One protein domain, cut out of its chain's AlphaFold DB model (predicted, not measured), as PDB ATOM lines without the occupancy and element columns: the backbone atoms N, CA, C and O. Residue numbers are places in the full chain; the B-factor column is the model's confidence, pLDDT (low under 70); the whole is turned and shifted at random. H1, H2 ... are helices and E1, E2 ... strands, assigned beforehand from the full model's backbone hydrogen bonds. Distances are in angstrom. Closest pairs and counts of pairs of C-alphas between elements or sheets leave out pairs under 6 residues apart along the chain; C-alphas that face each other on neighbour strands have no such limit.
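AT A GLANCE: This is residues 3 to 102 of the 138 residues of the protein "PEP-CTERM sorting domain-containing protein" of Phenylobacterium sp (UniProt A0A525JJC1). A four-stranded antiparallel sheet, curled like part of a barrel, has H1 running along E3 and H3 crossing over E1 and E2. H4 folds back from H3 farther out, off the sheet, and residues 68 to 83 make a long loop from H4 back to E3. The printed part has 100 residues, with four named helices and four named strands in the order E1 E2 H1 H2 H3 H4 E3 E4; the sheet's order is E1 - E2 - E3 - E4. The class is mixed, helices and strands. The whole is compact, with a radius of gyration of the C-alphas of 13.1 A and spans of 36 by 30 by 26 A.

HOW THE PARTS SIT: E1, residues 3 to 6, and E2, residues 16 to 22, form an antiparallel hairpin; N 3 and O 19 are within hydrogen-bond range at 2.9 A. E2 is also the antiparallel neighbour of E3, residues 84 to 90, with N 88 and O 20 at 2.9 A. E3 and E4, residues 94 to 100, form a second hairpin, with N 85 and O 99 at 2.8 A. The sheet is strongly twisted. H1, residues 24 to 30, is on the sheet at a height of 8.2 A, over E3 and along the strands, at 3 degrees to E3 on the local plane; their closest C-alphas are Asp 24 and Thr 86, 5.6 A. H2, residues 35 to 38, only grazes the sheet, and its C-alpha 35 is 5.4 A from that of Phe 90. H3, residues 44 to 53, is on the sheet at a height of 9.1 A, over E1 and only just over E2, on which 3 of its 10 C-alphas fall; it runs across the strands, at 72 degrees to E1 on the local plane. The closest C-alphas of H3 and E2 are those of Ile 48 and Val 18, 6.4 A. H1 and H3 on one face of the sheet give two layers, helices over a sheet. H4, residues 56 to 67, is not on the sheet; with its residues 56 to 59 alone it touches H3, at a steep tilt of 46 degrees, opposite ways, and the closest C-alphas are Leu 59 and Asp 50, 6.7 A. H1 and H4 are apart. In H1, H3 and H4 every O i to N i+4 pair is within hydrogen-bond range; H2 is too short for such a pair.

IN THESE COORDINATES: E1 begins at C-alpha 3, (-0.094, 125.855, 30.284), and is 10.4 A long. E2 measures 19.0 A, H1 9.8 A, H2 5.5 A and H3 14.3 A. H4, 15.6 A, begins at C-alpha 56, (-4.511, 131.727, 41.623). E3 measures 19.5 A, and E4, 18.5 A, ends at C-alpha 100, (8.638, 135.338, 19.667).

THE WHOLE: The farthest C-alphas are those of Ala 12 and Gly 82, 36.8 A apart. The printed part has no cut. The link from H4 to E3 is long, with 16 residues. The mean pLDDT of the printed part is 86.1; residues 67 to 73, of which 67 belongs to H4, are under 70.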
ATOM      1  N   GLY A   3       1.012 126.542  30.924       89.62
ATOM      2  CA  GLY A   3      -0.094 125.855  30.284       89.62
ATOM      3  C   GLY A   3      -0.133 124.405  30.737       89.62
ATOM      4  O   GLY A   3       0.741 123.952  31.470       89.62
ATOM      5  N   VAL A   4      -1.132 123.679  30.255       92.69
ATOM      6  CA  VAL A   4      -1.157 122.218  30.298       92.69
ATOM      7  C   VAL A   4      -1.270 121.695  28.879       92.69
ATOM      8  O   VAL A   4      -1.931 122.300  28.032       92.69
ATOM      9  N   THR A   5      -0.612 120.578  28.621       92.25
ATOM     10  CA  THR A   5      -0.780 119.796  27.399       92.25
ATOM     11  C   THR A   5      -1.103 118.362  27.778       92.25
ATOM     12  O   THR A   5      -0.769 117.928  28.877       92.25
ATOM     13  N   SER A   6      -1.757 117.629  26.884       92.75
ATOM     14  CA  SER A   6      -2.009 116.202  27.061       92.75
ATOM     15  C   SER A   6      -1.479 115.403  25.884       92.75
ATOM     16  O   SER A   6      -1.279 115.957  24.800       92.75
ATOM     17  N   ASP A   7      -1.303 114.104  26.114       89.75
ATOM     18  CA  ASP A   7      -1.030 113.110  25.077       89.75
ATOM     19  C   ASP A   7       0.208 113.451  24.225       89.75
ATOM     20  O   ASP A   7       0.141 113.496  22.989       89.75
ATOM     21  N   LEU A   8       1.353 113.711  24.872       87.69
ATOM     22  CA  LEU A   8       2.605 113.881  24.139       87.69
ATOM     23  C   LEU A   8       3.001 112.559  23.461       87.69
ATOM     24  O   LEU A   8       2.553 111.474  23.848       87.69
ATOM     25  N   PRO A   9       3.827 112.606  22.401       87.06
ATOM     26  CA  PRO A   9       4.260 111.397  21.714       87.06
ATOM     27  C   PRO A   9       4.963 110.411  22.662       87.06
ATOM     28  O   PRO A   9       6.113 110.617  23.032       87.06
ATOM     29  N   GLY A  10       4.295 109.300  22.984       84.25
ATOM     30  CA  GLY A  10       4.808 108.275  23.904       84.25
ATOM     31  C   GLY A  10       3.996 108.123  25.192       84.25
ATOM     32  O   GLY A  10       4.175 107.118  25.881       84.25
ATOM     33  N   ASP A  11       3.073 109.044  25.464       88.12
ATOM     34  CA  ASP A  11       2.256 109.041  26.675       88.12
ATOM     35  C   ASP A  11       1.086 108.054  26.631       88.12
ATOM     36  O   ASP A  11       0.583 107.650  25.573       88.12
ATOM     37  N   ALA A  12       0.611 107.695  27.827       88.19
ATOM     38  CA  ALA A  12      -0.675 107.036  27.978       88.19
ATOM     39  C   ALA A  12      -1.828 108.022  27.686       88.19
ATOM     40  O   ALA A  12      -1.715 109.209  27.992       88.19
ATOM     41  N   PRO A  13      -2.975 107.548  27.158       91.25
ATOM     42  CA  PRO A  13      -4.114 108.417  26.891       91.25
ATOM     43  C   PRO A  13      -4.596 109.162  28.144       91.25
ATOM     44  O   PRO A  13      -4.906 108.535  29.159       91.25
ATOM     45  N   GLY A  14      -4.724 110.483  28.040       86.94
ATOM     46  CA  GLY A  14      -5.195 111.370  29.102       86.94
ATOM     47  C   GLY A  14      -4.115 111.826  30.083       86.94
ATOM     48  O   GLY A  14      -4.446 112.533  31.036       86.94
ATOM     49  N   GLN A  15      -2.854 111.453  29.866       89.75
ATOM     50  CA  GLN A  15      -1.732 111.958  30.650       89.75
ATOM     51  C   GLN A  15      -1.529 113.450  30.357       89.75
ATOM     52  O   GLN A  15      -1.563 113.870  29.198       89.75
ATOM     53  N   GLN A  16      -1.393 114.248  31.416       93.00
ATOM     54  CA  GLN A  16      -1.250 115.700  31.341       93.00
ATOM     55  C   GLN A  16       0.122 116.125  31.842       93.00
ATOM     56  O   GLN A  16       0.668 115.507  32.750       93.00
ATOM     57  N   HIS A  17       0.617 117.211  31.258       92.19
ATOM     58  CA  HIS A  17       1.936 117.765  31.512       92.19
ATOM     59  C   HIS A  17       1.863 119.272  31.650       92.19
ATOM     60  O   HIS A  17       1.169 119.947  30.876       92.19
ATOM     61  N   VAL A  18       2.624 119.811  32.596       92.56
ATOM     62  CA  VAL A  18       2.791 121.251  32.733       92.56
ATOM     63  C   VAL A  18       3.688 121.754  31.617       92.56
ATOM     64  O   VAL A  18       4.768 121.232  31.348       92.56
ATOM     65  N   VAL A  19       3.238 122.821  30.970       92.75
ATOM     66  CA  VAL A  19       3.999 123.544  29.962       92.75
ATOM     67  C   VAL A  19       4.517 124.834  30.564       92.75
ATOM     68  O   VAL A  19       3.725 125.657  31.020       92.75
ATOM     69  N   VAL A  20       5.824 125.066  30.490       90.62
ATOM     70  CA  VAL A  20       6.436 126.364  30.790       90.62
ATOM     71  C   VAL A  20       6.845 127.036  29.492       90.62
ATOM     72  O   VAL A  20       7.533 126.453  28.657       90.62
ATOM     73  N   PHE A  21       6.470 128.302  29.355       91.12
ATOM     74  CA  PHE A  21       7.006 129.192  28.334       91.12
ATOM     75  C   PHE A  21       8.154 129.986  28.945       91.12
ATOM     76  O   PHE A  21       7.913 130.820  29.818       91.12
ATOM     77  N   SER A  22       9.378 129.746  28.481       90.81
ATOM     78  CA  SER A  22      10.583 130.374  29.022       90.81
ATOM     79  C   SER A  22      11.480 130.970  27.944       90.81
ATOM     80  O   SER A  22      11.260 130.750  26.755       90.81
ATOM     81  N   ASN A  23      12.535 131.691  28.333       91.00
ATOM     82  CA  ASN A  23      13.607 131.993  27.380       91.00
ATOM     83  C   ASN A  23      14.323 130.712  26.906       91.00
ATOM     84  O   ASN A  23      14.260 129.655  27.543       91.00
ATOM     85  N   ASP A  24      15.049 130.846  25.798       91.50
ATOM     86  CA  ASP A  24      15.739 129.733  25.142       91.50
ATOM     87  C   ASP A  24      16.883 129.143  25.988       91.50
ATOM     88  O   ASP A  24      17.224 127.972  25.835       91.50
ATOM     89  N   THR A  25      17.472 129.924  26.904       90.44
ATOM     90  CA  THR A  25      18.572 129.450  27.765       90.44
ATOM     91  C   THR A  25      18.066 128.493  28.835       90.44
ATOM     92  O   THR A  25      18.602 127.395  28.976       90.44
ATOM     93  N   PHE A  26      17.014 128.876  29.561       89.56
ATOM     94  CA  PHE A  26      16.357 127.975  30.501       89.56
ATOM     95  C   PHE A  26      15.859 126.732  29.776       89.56
ATOM     96  O   PHE A  26      16.050 125.626  30.272       89.56
ATOM     97  N   ALA A  27      15.297 126.900  28.575       90.81
ATOM     98  CA  ALA A  27      14.772 125.772  27.834       90.81
ATOM     99  C   ALA A  27      15.831 124.752  27.433       90.81
ATOM    100  O   ALA A  27      15.642 123.557  27.654       90.81
ATOM    101  N   ALA A  28      16.976 125.218  26.940       90.44
ATOM    102  CA  ALA A  28      18.107 124.348  26.643       90.44
ATOM    103  C   ALA A  28      18.598 123.583  27.885       90.44
ATOM    104  O   ALA A  28      18.975 122.421  27.776       90.44
ATOM    105  N   ASN A  29      18.561 124.216  29.060       89.75
ATOM    106  CA  ASN A  29      18.995 123.602  30.315       89.75
ATOM    107  C   ASN A  29      17.956 122.646  30.915       89.75
ATOM    108  O   ASN A  29      18.331 121.734  31.637       89.75
ATOM    109  N   ALA A  30      16.668 122.868  30.656       89.44
ATOM    110  CA  ALA A  30      15.560 122.052  31.152       89.44
ATOM    111  C   ALA A  30      15.207 120.873  30.229       89.44
ATOM    112  O   ALA A  30      14.414 120.016  30.607       89.44
ATOM    113  N   THR A  31      15.779 120.827  29.022       91.75
ATOM    114  CA  THR A  31      15.477 119.773  28.051       91.75
ATOM    115  C   THR A  31      16.003 118.422  28.532       91.75
ATOM    116  O   THR A  31      17.182 118.311  28.870       91.75
ATOM    117  N   GLY A  32      15.171 117.379  28.503       90.25
ATOM    118  CA  GLY A  32      15.582 116.041  28.944       90.25
ATOM    119  C   GLY A  32      15.579 115.853  30.466       90.25
ATOM    120  O   GLY A  32      16.184 114.895  30.944       90.25
ATOM    121  N   ILE A  33      14.997 116.790  31.223       89.75
ATOM    122  CA  ILE A  33      14.984 116.781  32.687       89.75
ATOM    123  C   ILE A  33      13.541 116.738  33.198       89.75
ATOM    124  O   ILE A  33      12.700 117.537  32.785       89.75
ATOM    125  N   ASP A  34      13.293 115.837  34.145       89.81
ATOM    126  CA  ASP A  34      11.999 115.653  34.805       89.81
ATOM    127  C   ASP A  34      11.572 116.894  35.614       89.81
ATOM    128  O   ASP A  34      12.414 117.604  36.182       89.81
ATOM    129  N   PHE A  35      10.254 117.115  35.736       88.81
ATOM    130  CA  PHE A  35       9.671 118.265  36.444       88.81
ATOM    131  C   PHE A  35      10.231 118.425  37.863       88.81
ATOM    132  O   PHE A  35      10.768 119.480  38.204       88.81
ATOM    133  N   ASP A  36      10.195 117.355  38.660       88.81
ATOM    134  CA  ASP A  36      10.609 117.342  40.068       88.81
ATOM    135  C   ASP A  36      12.091 117.689  40.271       88.81
ATOM    136  O   ASP A  36      12.496 118.152  41.339       88.81
ATOM    137  N   THR A  37      12.926 117.491  39.246       88.38
ATOM    138  CA  THR A  37      14.349 117.849  39.312       88.38
ATOM    139  C   THR A  37      14.540 119.361  39.232       88.38
ATOM    140  O   THR A  37      15.426 119.915  39.886       88.38
ATOM    141  N   ILE A  38      13.707 120.044  38.445       85.56
ATOM    142  CA  ILE A  38      13.773 121.499  38.262       85.56
ATOM    143  C   ILE A  38      12.935 122.217  39.322       85.56
ATOM    144  O   ILE A  38      13.348 123.261  39.836       85.56
ATOM    145  N   PHE A  39      11.792 121.636  39.693       85.81
ATOM    146  CA  PHE A  39      10.815 122.211  40.610       85.81
ATOM    147  C   PHE A  39      10.612 121.350  41.871       85.81
ATOM    148  O   PHE A  39       9.490 120.967  42.180       85.81
ATOM    149  N   PRO A  40      11.659 121.083  42.675       84.69
ATOM    150  CA  PRO A  40      11.609 120.080  43.749       84.69
ATOM    151  C   PRO A  40      10.651 120.400  44.904       84.69
ATOM    152  O   PRO A  40      10.432 119.562  45.775       84.69
ATOM    153  N   THR A  41      10.127 121.623  44.979       84.81
ATOM    154  CA  THR A  41       9.166 122.031  46.013       84.81
ATOM    155  C   THR A  41       7.733 122.109  45.498       84.81
ATOM    156  O   THR A  41       6.865 122.571  46.233       84.81
ATOM    157  N   THR A  42       7.492 121.734  44.241       85.00
ATOM    158  CA  THR A  42       6.176 121.796  43.602       85.00
ATOM    159  C   THR A  42       5.857 120.425  43.035       85.00
ATOM    160  O   THR A  42       6.675 119.863  42.322       85.00
ATOM    161  N   ASP A  43       4.678 119.904  43.345       89.94
ATOM    162  CA  ASP A  43       4.175 118.674  42.741       89.94
ATOM    163  C   ASP A  43       3.455 119.024  41.432       89.94
ATOM    164  O   ASP A  43       2.555 119.874  41.418       89.94
ATOM    165  N   GLU A  44       3.857 118.393  40.331       89.69
ATOM    166  CA  GLU A  44       3.283 118.647  39.011       89.69
ATOM    167  C   GLU A  44       1.765 118.418  38.989       89.69
ATOM    168  O   GLU A  44       1.021 119.235  38.442       89.69
ATOM    169  N   GLU A  45       1.278 117.362  39.645       90.25
ATOM    170  CA  GLU A  45      -0.148 117.019  39.650       90.25
ATOM    171  C   GLU A  45      -0.979 118.094  40.364       90.25
ATOM    172  O   GLU A  45      -2.089 118.434  39.939       90.25
ATOM    173  N   THR A  46      -0.428 118.695  41.421       90.19
ATOM    174  CA  THR A  46      -1.079 119.820  42.104       90.19
ATOM    175  C   THR A  46      -1.154 121.046  41.203       90.19
ATOM    176  O   THR A  46      -2.225 121.636  41.072       90.19
ATOM    177  N   LEU A  47      -0.072 121.358  40.482       90.06
ATOM    178  CA  LEU A  47      -0.019 122.512  39.588       90.06
ATOM    179  C   LEU A  47      -0.981 122.368  38.398       90.06
ATOM    180  O   LEU A  47      -1.610 123.344  37.987       90.06
ATOM    181  N   ILE A  48      -1.143 121.150  37.876       91.94
ATOM    182  CA  ILE A  48      -2.136 120.826  36.842       91.94
ATOM    183  C   ILE A  48      -3.554 121.087  37.360       91.94
ATOM    184  O   ILE A  48      -4.348 121.752  36.689       91.94
ATOM    185  N   ASN A  49      -3.872 120.603  38.562       92.12
ATOM    186  CA  ASN A  49      -5.185 120.800  39.175       92.12
ATOM    187  C   ASN A  49      -5.466 122.279  39.474       92.12
ATOM    188  O   ASN A  49      -6.575 122.765  39.229       92.12
ATOM    189  N   ASP A  50      -4.463 123.012  39.948       91.19
ATOM    190  CA  ASP A  50      -4.572 124.443  40.211       91.19
ATOM    191  C   ASP A  50      -4.771 125.241  38.921       91.19
ATOM    192  O   ASP A  50      -5.576 126.174  38.900       91.19
ATOM    193  N   LEU A  51      -4.120 124.851  37.819       90.31
ATOM    194  CA  LEU A  51      -4.349 125.470  36.514       90.31
ATOM    195  C   LEU A  51      -5.731 125.125  35.942       90.31
ATOM    196  O   LEU A  51      -6.362 125.972  35.317       90.31
ATOM    197  N   ALA A  52      -6.231 123.911  36.175       89.88
ATOM    198  CA  ALA A  52      -7.566 123.501  35.737       89.88
ATOM    199  C   ALA A  52      -8.696 124.191  36.521       89.88
ATOM    200  O   ALA A  52      -9.808 124.341  36.009       89.88
ATOM    201  N   THR A  53      -8.428 124.587  37.766       90.25
ATOM    202  CA  THR A  53      -9.406 125.208  38.672       90.25
ATOM    203  C   THR A  53      -9.211 126.713  38.852       90.25
ATOM    204  O   THR A  53      -9.962 127.333  39.606       90.25
ATOM    205  N   ASP A  54      -8.237 127.308  38.156       84.12
ATOM    206  CA  ASP A  54      -7.813 128.702  38.315       84.12
ATOM    207  C   ASP A  54      -7.515 129.073  39.786       84.12
ATOM    208  O   ASP A  54      -7.841 130.168  40.262       84.12
ATOM    209  N   ASN A  55      -6.873 128.173  40.537       84.62
ATOM    210  CA  ASN A  55      -6.439 128.431  41.909       84.62
ATOM    211  C   ASN A  55      -5.227 129.381  41.921       84.62
ATOM    212  O   ASN A  55      -4.060 129.001  42.020       84.62
ATOM    213  N   THR A  56      -5.522 130.673  41.796       81.81
ATOM    214  CA  THR A  56      -4.511 131.727  41.623       81.81
ATOM    215  C   THR A  56      -3.524 131.869  42.787       81.81
ATOM    216  O   THR A  56      -2.458 132.448  42.588       81.81
ATOM    217  N   GLY A  57      -3.836 131.362  43.986       83.44
ATOM    218  CA  GLY A  57      -2.946 131.443  45.149       83.44
ATOM    219  C   GLY A  57      -1.699 130.574  44.991       83.44
ATOM    220  O   GLY A  57      -0.574 131.056  45.157       83.44
ATOM    221  N   ASP A  58      -1.899 129.322  44.596       80.69
ATOM    222  CA  ASP A  58      -0.825 128.344  44.437       80.69
ATOM    223  C   ASP A  58      -0.041 128.586  43.139       80.69
ATOM    224  O   ASP A  58       1.191 128.606  43.157       80.69
ATOM    225  N   LEU A  59      -0.728 128.976  42.055       85.00
ATOM    226  CA  LEU A  59      -0.082 129.430  40.815       85.00
ATOM    227  C   LEU A  59       0.844 130.630  41.054       85.00
ATOM    228  O   LEU A  59       1.973 130.668  40.564       85.00
ATOM    229  N   ASN A  60       0.394 131.619  41.828       84.81
ATOM    230  CA  ASN A  60       1.216 132.782  42.149       84.81
ATOM    231  C   ASN A  60       2.380 132.402  43.077       84.81
ATOM    232  O   ASN A  60       3.461 132.977  42.976       84.81
ATOM    233  N   THR A  61       2.194 131.424  43.963       84.25
ATOM    234  CA  THR A  61       3.274 130.913  44.818       84.25
ATOM    235  C   THR A  61       4.357 130.228  43.984       84.25
ATOM    236  O   THR A  61       5.528 130.553  44.167       84.25
ATOM    237  N   PHE A  62       3.974 129.383  43.022       82.81
ATOM    238  CA  PHE A  62       4.886 128.770  42.054       82.81
ATOM    239  C   PHE A  62       5.658 129.819  41.239       82.81
ATOM    240  O   PHE A  62       6.884 129.785  41.174       82.81
ATOM    241  N   PHE A  63       4.970 130.802  40.650       77.88
ATOM    242  CA  PHE A  63       5.664 131.838  39.882       77.88
ATOM    243  C   PHE A  63       6.610 132.654  40.760       77.88
ATOM    244  O   PHE A  63       7.755 132.864  40.384       77.88
ATOM    245  N   ASN A  64       6.193 133.088  41.950       78.44
ATOM    246  CA  ASN A  64       7.050 133.920  42.794       78.44
ATOM    247  C   ASN A  64       8.258 133.161  43.358       78.44
ATOM    248  O   ASN A  64       9.312 133.772  43.540       78.44
ATOM    249  N   SER A  65       8.147 131.857  43.625       74.31
ATOM    250  CA  SER A  65       9.277 131.063  44.117       74.31
ATOM    251  C   SER A  65      10.361 130.859  43.053       74.31
ATOM    252  O   SER A  65      11.542 130.880  43.401       74.31
ATOM    253  N   TYR A  66       9.986 130.751  41.772       71.31
ATOM    254  CA  TYR A  66      10.921 130.481  40.671       71.31
ATOM    255  C   TYR A  66      11.282 131.712  39.809       71.31
ATOM    256  O   TYR A  66      12.366 131.739  39.223       71.31
ATOM    257  N   GLU A  67      10.465 132.773  39.795       67.50
ATOM    258  CA  GLU A  67      10.744 134.047  39.104       67.50
ATOM    259  C   GLU A  67      11.509 135.053  39.985       67.50
ATOM    260  O   GLU A  67      12.426 135.722  39.507       67.50
ATOM    261  N   ALA A  68      11.165 135.187  41.276       52.81
ATOM    262  CA  ALA A  68      11.634 136.312  42.099       52.81
ATOM    263  C   ALA A  68      13.051 136.147  42.674       52.81
ATOM    264  O   ALA A  68      13.603 137.102  43.222       52.81
ATOM    265  N   GLN A  69      13.651 134.959  42.574       50.53
ATOM    266  CA  GLN A  69      14.935 134.677  43.220       50.53
ATOM    267  C   GLN A  69      16.099 134.375  42.265       50.53
ATOM    268  O   GLN A  69      17.234 134.300  42.727       50.53
ATOM    269  N   GLY A  70      15.881 134.219  40.950       53.19
ATOM    270  CA  GLY A  70      16.954 133.762  40.049       53.19
ATOM    271  C   GLY A  70      17.556 132.410  40.477       53.19
ATOM    272  O   GLY A  70      18.708 132.120  40.170       53.19
ATOM    273  N   THR A  71      16.784 131.623  41.232       50.84
ATOM    274  CA  THR A  71      17.170 130.375  41.909       50.84
ATOM    275  C   THR A  71      16.702 129.127  41.193       50.84
ATOM    276  O   THR A  71      17.000 128.031  41.667       50.84
ATOM    277  N   SER A  72      16.007 129.255  40.059       60.97
ATOM    278  CA  SER A  72      15.906 128.121  39.149       60.97
ATOM    279  C   SER A  72      17.339 127.622  38.903       60.97
ATOM    280  O   SER A  72      18.188 128.421  38.475       60.97
ATOM    281  N   PRO A  73      17.635 126.334  39.170       63.62
ATOM    282  CA  PRO A  73      18.965 125.769  38.940       63.62
ATOM    283  C   PRO A  73      19.457 125.989  37.499       63.62
ATOM    284  O   PRO A  73      20.656 125.950  37.228       63.62
ATOM    285  N   ASN A  74      18.521 126.285  36.593       71.94
ATOM    286  CA  ASN A  74      18.687 126.332  35.153       71.94
ATOM    287  C   ASN A  74      18.639 127.766  34.584       71.94
ATOM    288  O   ASN A  74      18.637 127.941  33.364       71.94
ATOM    289  N   GLY A  75      18.637 128.794  35.444       77.31
ATOM    290  CA  GLY A  75      18.602 130.211  35.060       77.31
ATOM    291  C   GLY A  75      17.192 130.815  35.039       77.31
ATOM    292  O   GLY A  75      16.228 130.181  35.458       77.31
ATOM    293  N   SER A  76      17.064 132.065  34.580       81.12
ATOM    294  CA  SER A  76      15.768 132.766  34.546       81.12
ATOM    295  C   SER A  76      14.786 132.085  33.594       81.12
ATOM    296  O   SER A  76      15.180 131.748  32.483       81.12
ATOM    297  N   MET A  77      13.513 131.959  33.970       84.25
ATOM    298  CA  MET A  77      12.444 131.513  33.064       84.25
ATOM    299  C   MET A  77      11.861 132.677  32.246       84.25
ATOM    300  O   MET A  77      11.252 132.451  31.207       84.25
ATOM    301  N   THR A  78      12.103 133.929  32.636       85.50
ATOM    302  CA  THR A  78      11.529 135.101  31.961       85.50
ATOM    303  C   THR A  78      12.152 135.390  30.599       85.50
ATOM    304  O   THR A  78      13.334 135.138  30.361       85.50
ATOM    305  N   PHE A  79      11.360 135.996  29.720       87.38
ATOM    306  CA  PHE A  79      11.809 136.615  28.474       87.38
ATOM    307  C   PHE A  79      11.173 138.000  28.332       87.38
ATOM    308  O   PHE A  79      10.079 138.243  28.849       87.38
ATOM    309  N   ASN A  80      11.846 138.924  27.645       89.50
ATOM    310  CA  ASN A  80      11.312 140.264  27.424       89.50
ATOM    311  C   ASN A  80      10.438 140.307  26.174       89.50
ATOM    312  O   ASN A  80      10.441 139.414  25.324       89.50
ATOM    313  N   VAL A  81       9.690 141.397  26.029       89.44
ATOM    314  CA  VAL A  81       9.015 141.649  24.760       89.44
ATOM    315  C   VAL A  81      10.051 141.968  23.687       89.44
ATOM    316  O   VAL A  81      10.927 142.803  23.896       89.44
ATOM    317  N   GLY A  82       9.927 141.317  22.537       89.56
ATOM    318  CA  GLY A  82      10.918 141.318  21.462       89.56
ATOM    319  C   GLY A  82      11.801 140.069  21.452       89.56
ATOM    320  O   GLY A  82      12.405 139.787  20.419       89.56
ATOM    321  N   ASP A  83      11.849 139.311  22.552       91.75
ATOM    322  CA  ASP A  83      12.680 138.112  22.653       91.75
ATOM    323  C   ASP A  83      11.972 136.872  22.084       91.75
ATOM    324  O   ASP A  83      10.740 136.810  21.956       91.75
ATOM    325  N   SER A  84      12.773 135.864  21.748       92.94
ATOM    326  CA  SER A  84      12.292 134.504  21.513       92.94
ATOM    327  C   SER A  84      11.926 133.827  22.831       92.94
ATOM    328  O   SER A  84      12.514 134.102  23.880       92.94
ATOM    329  N   PHE A  85      10.960 132.920  22.760       93.81
ATOM    330  CA  PHE A  85      10.613 132.024  23.846       93.81
ATOM    331  C   PHE A  85      10.443 130.597  23.340       93.81
ATOM    332  O   PHE A  85      10.072 130.356  22.188       93.81
ATOM    333  N   THR A  86      10.639 129.649  24.243       95.25
ATOM    334  CA  THR A  86      10.480 128.221  24.007       95.25
ATOM    335  C   THR A  86       9.447 127.660  24.981       95.25
ATOM    336  O   THR A  86       9.433 128.011  26.159       95.25
ATOM    337  N   ALA A  87       8.548 126.820  24.473       94.31
ATOM    338  CA  ALA A  87       7.555 126.092  25.248       94.31
ATOM    339  C   ALA A  87       8.059 124.669  25.509       94.31
ATOM    340  O   ALA A  87       8.351 123.926  24.565       94.31
ATOM    341  N   ILE A  88       8.145 124.300  26.783       93.38
ATOM    342  CA  ILE A  88       8.637 123.000  27.244       93.38
ATOM    343  C   ILE A  88       7.517 122.327  28.009       93.38
ATOM    344  O   ILE A  88       6.979 122.937  28.932       93.38
ATOM    345  N   ALA A  89       7.182 121.099  27.636       93.75
ATOM    346  CA  ALA A  89       6.289 120.250  28.400       93.75
ATOM    347  C   ALA A  89       7.107 119.335  29.311       93.75
ATOM    348  O   ALA A  89       8.055 118.682  28.870       93.75
ATOM    349  N   PHE A  90       6.745 119.298  30.584       88.00
ATOM    350  CA  PHE A  90       7.447 118.495  31.565       88.00
ATOM    351  C   PHE A  90       6.787 117.125  31.703       88.00
ATOM    352  O   PHE A  90       5.772 116.951  32.349       88.00
ATOM    353  N   SER A  91       7.379 116.150  31.025       79.19
ATOM    354  CA  SER A  91       7.320 114.718  31.351       79.19
ATOM    355  C   SER A  91       8.770 114.262  31.515       79.19
ATOM    356  O   SER A  91       9.194 113.788  32.561       79.19
ATOM    357  N   ASP A  92       9.553 114.606  30.494       82.81
ATOM    358  CA  ASP A  92      10.992 114.442  30.322       82.81
ATOM    359  C   ASP A  92      11.652 115.759  29.847       82.81
ATOM    360  O   ASP A  92      12.742 115.754  29.282       82.81
ATOM    361  N   GLY A  93      10.981 116.907  29.997       87.75
ATOM    362  CA  GLY A  93      11.463 118.200  29.499       87.75
ATOM    363  C   GLY A  93      11.475 118.298  27.966       87.75
ATOM    364  O   GLY A  93      12.468 118.714  27.367       87.75
ATOM    365  N   GLN A  94      10.388 117.912  27.299       92.50
ATOM    366  CA  GLN A  94      10.269 117.969  25.843       92.50
ATOM    367  C   GLN A  94       9.974 119.391  25.342       92.50
ATOM    368  O   GLN A  94       9.023 120.042  25.773       92.50
ATOM    369  N   ILE A  95      10.720 119.859  24.337       93.81
ATOM    370  CA  ILE A  95      10.376 121.095  23.617       93.81
ATOM    371  C   ILE A  95       9.194 120.825  22.681       93.81
ATOM    372  O   ILE A  95       9.302 120.032  21.744       93.81
ATOM    373  N   ILE A  96       8.086 121.533  22.901       93.62
ATOM    374  CA  ILE A  96       6.841 121.379  22.130       93.62
ATOM    375  C   ILE A  96       6.553 122.562  21.201       93.62
ATOM    376  O   ILE A  96       5.656 122.496  20.362       93.62
ATOM    377  N   GLY A  97       7.322 123.645  21.309       94.25
ATOM    378  CA  GLY A  97       7.201 124.776  20.401       94.25
ATOM    379  C   GLY A  97       8.152 125.917  20.720       94.25
ATOM    380  O   GLY A  97       8.725 125.992  21.803       94.25
ATOM    381  N   THR A  98       8.294 126.831  19.768       95.31
ATOM    382  CA  THR A  98       9.009 128.095  19.945       95.31
ATOM    383  C   THR A  98       8.171 129.238  19.392       95.31
ATOM    384  O   THR A  98       7.296 129.047  18.543       95.31
ATOM    385  N   GLY A  99       8.415 130.441  19.891       93.50
ATOM    386  CA  GLY A  99       7.734 131.650  19.460       93.50
ATOM    387  C   GLY A  99       8.576 132.889  19.718       93.50
ATOM    388  O   GLY A  99       9.691 132.817  20.225       93.50
ATOM    389  N   SER A 100       8.040 134.045  19.346       92.69
ATOM    390  CA  SER A 100       8.638 135.338  19.667       92.69
ATOM    391  C   SER A 100       7.571 136.246  20.250       92.69
ATOM    392  O   SER A 100       6.430 136.279  19.782       92.69
ATOM    393  N   SER A 101       7.940 136.955  21.307       90.75
ATOM    394  CA  SER A 101       7.106 137.979  21.913       90.75
ATOM    395  C   SER A 101       7.245 139.261  21.101       90.75
ATOM    396  O   SER A 101       8.354 139.737  20.886       90.75
ATOM    397  N   ALA A 102       6.140 139.854  20.654       88.31
ATOM    398  CA  ALA A 102       6.169 141.101  19.896       88.31
ATOM    399  C   ALA A 102       5.142 142.098  20.432       88.31
ATOM    400  O   ALA A 102       3.995 141.743  20.710       88.31
TER     401      ALA A 102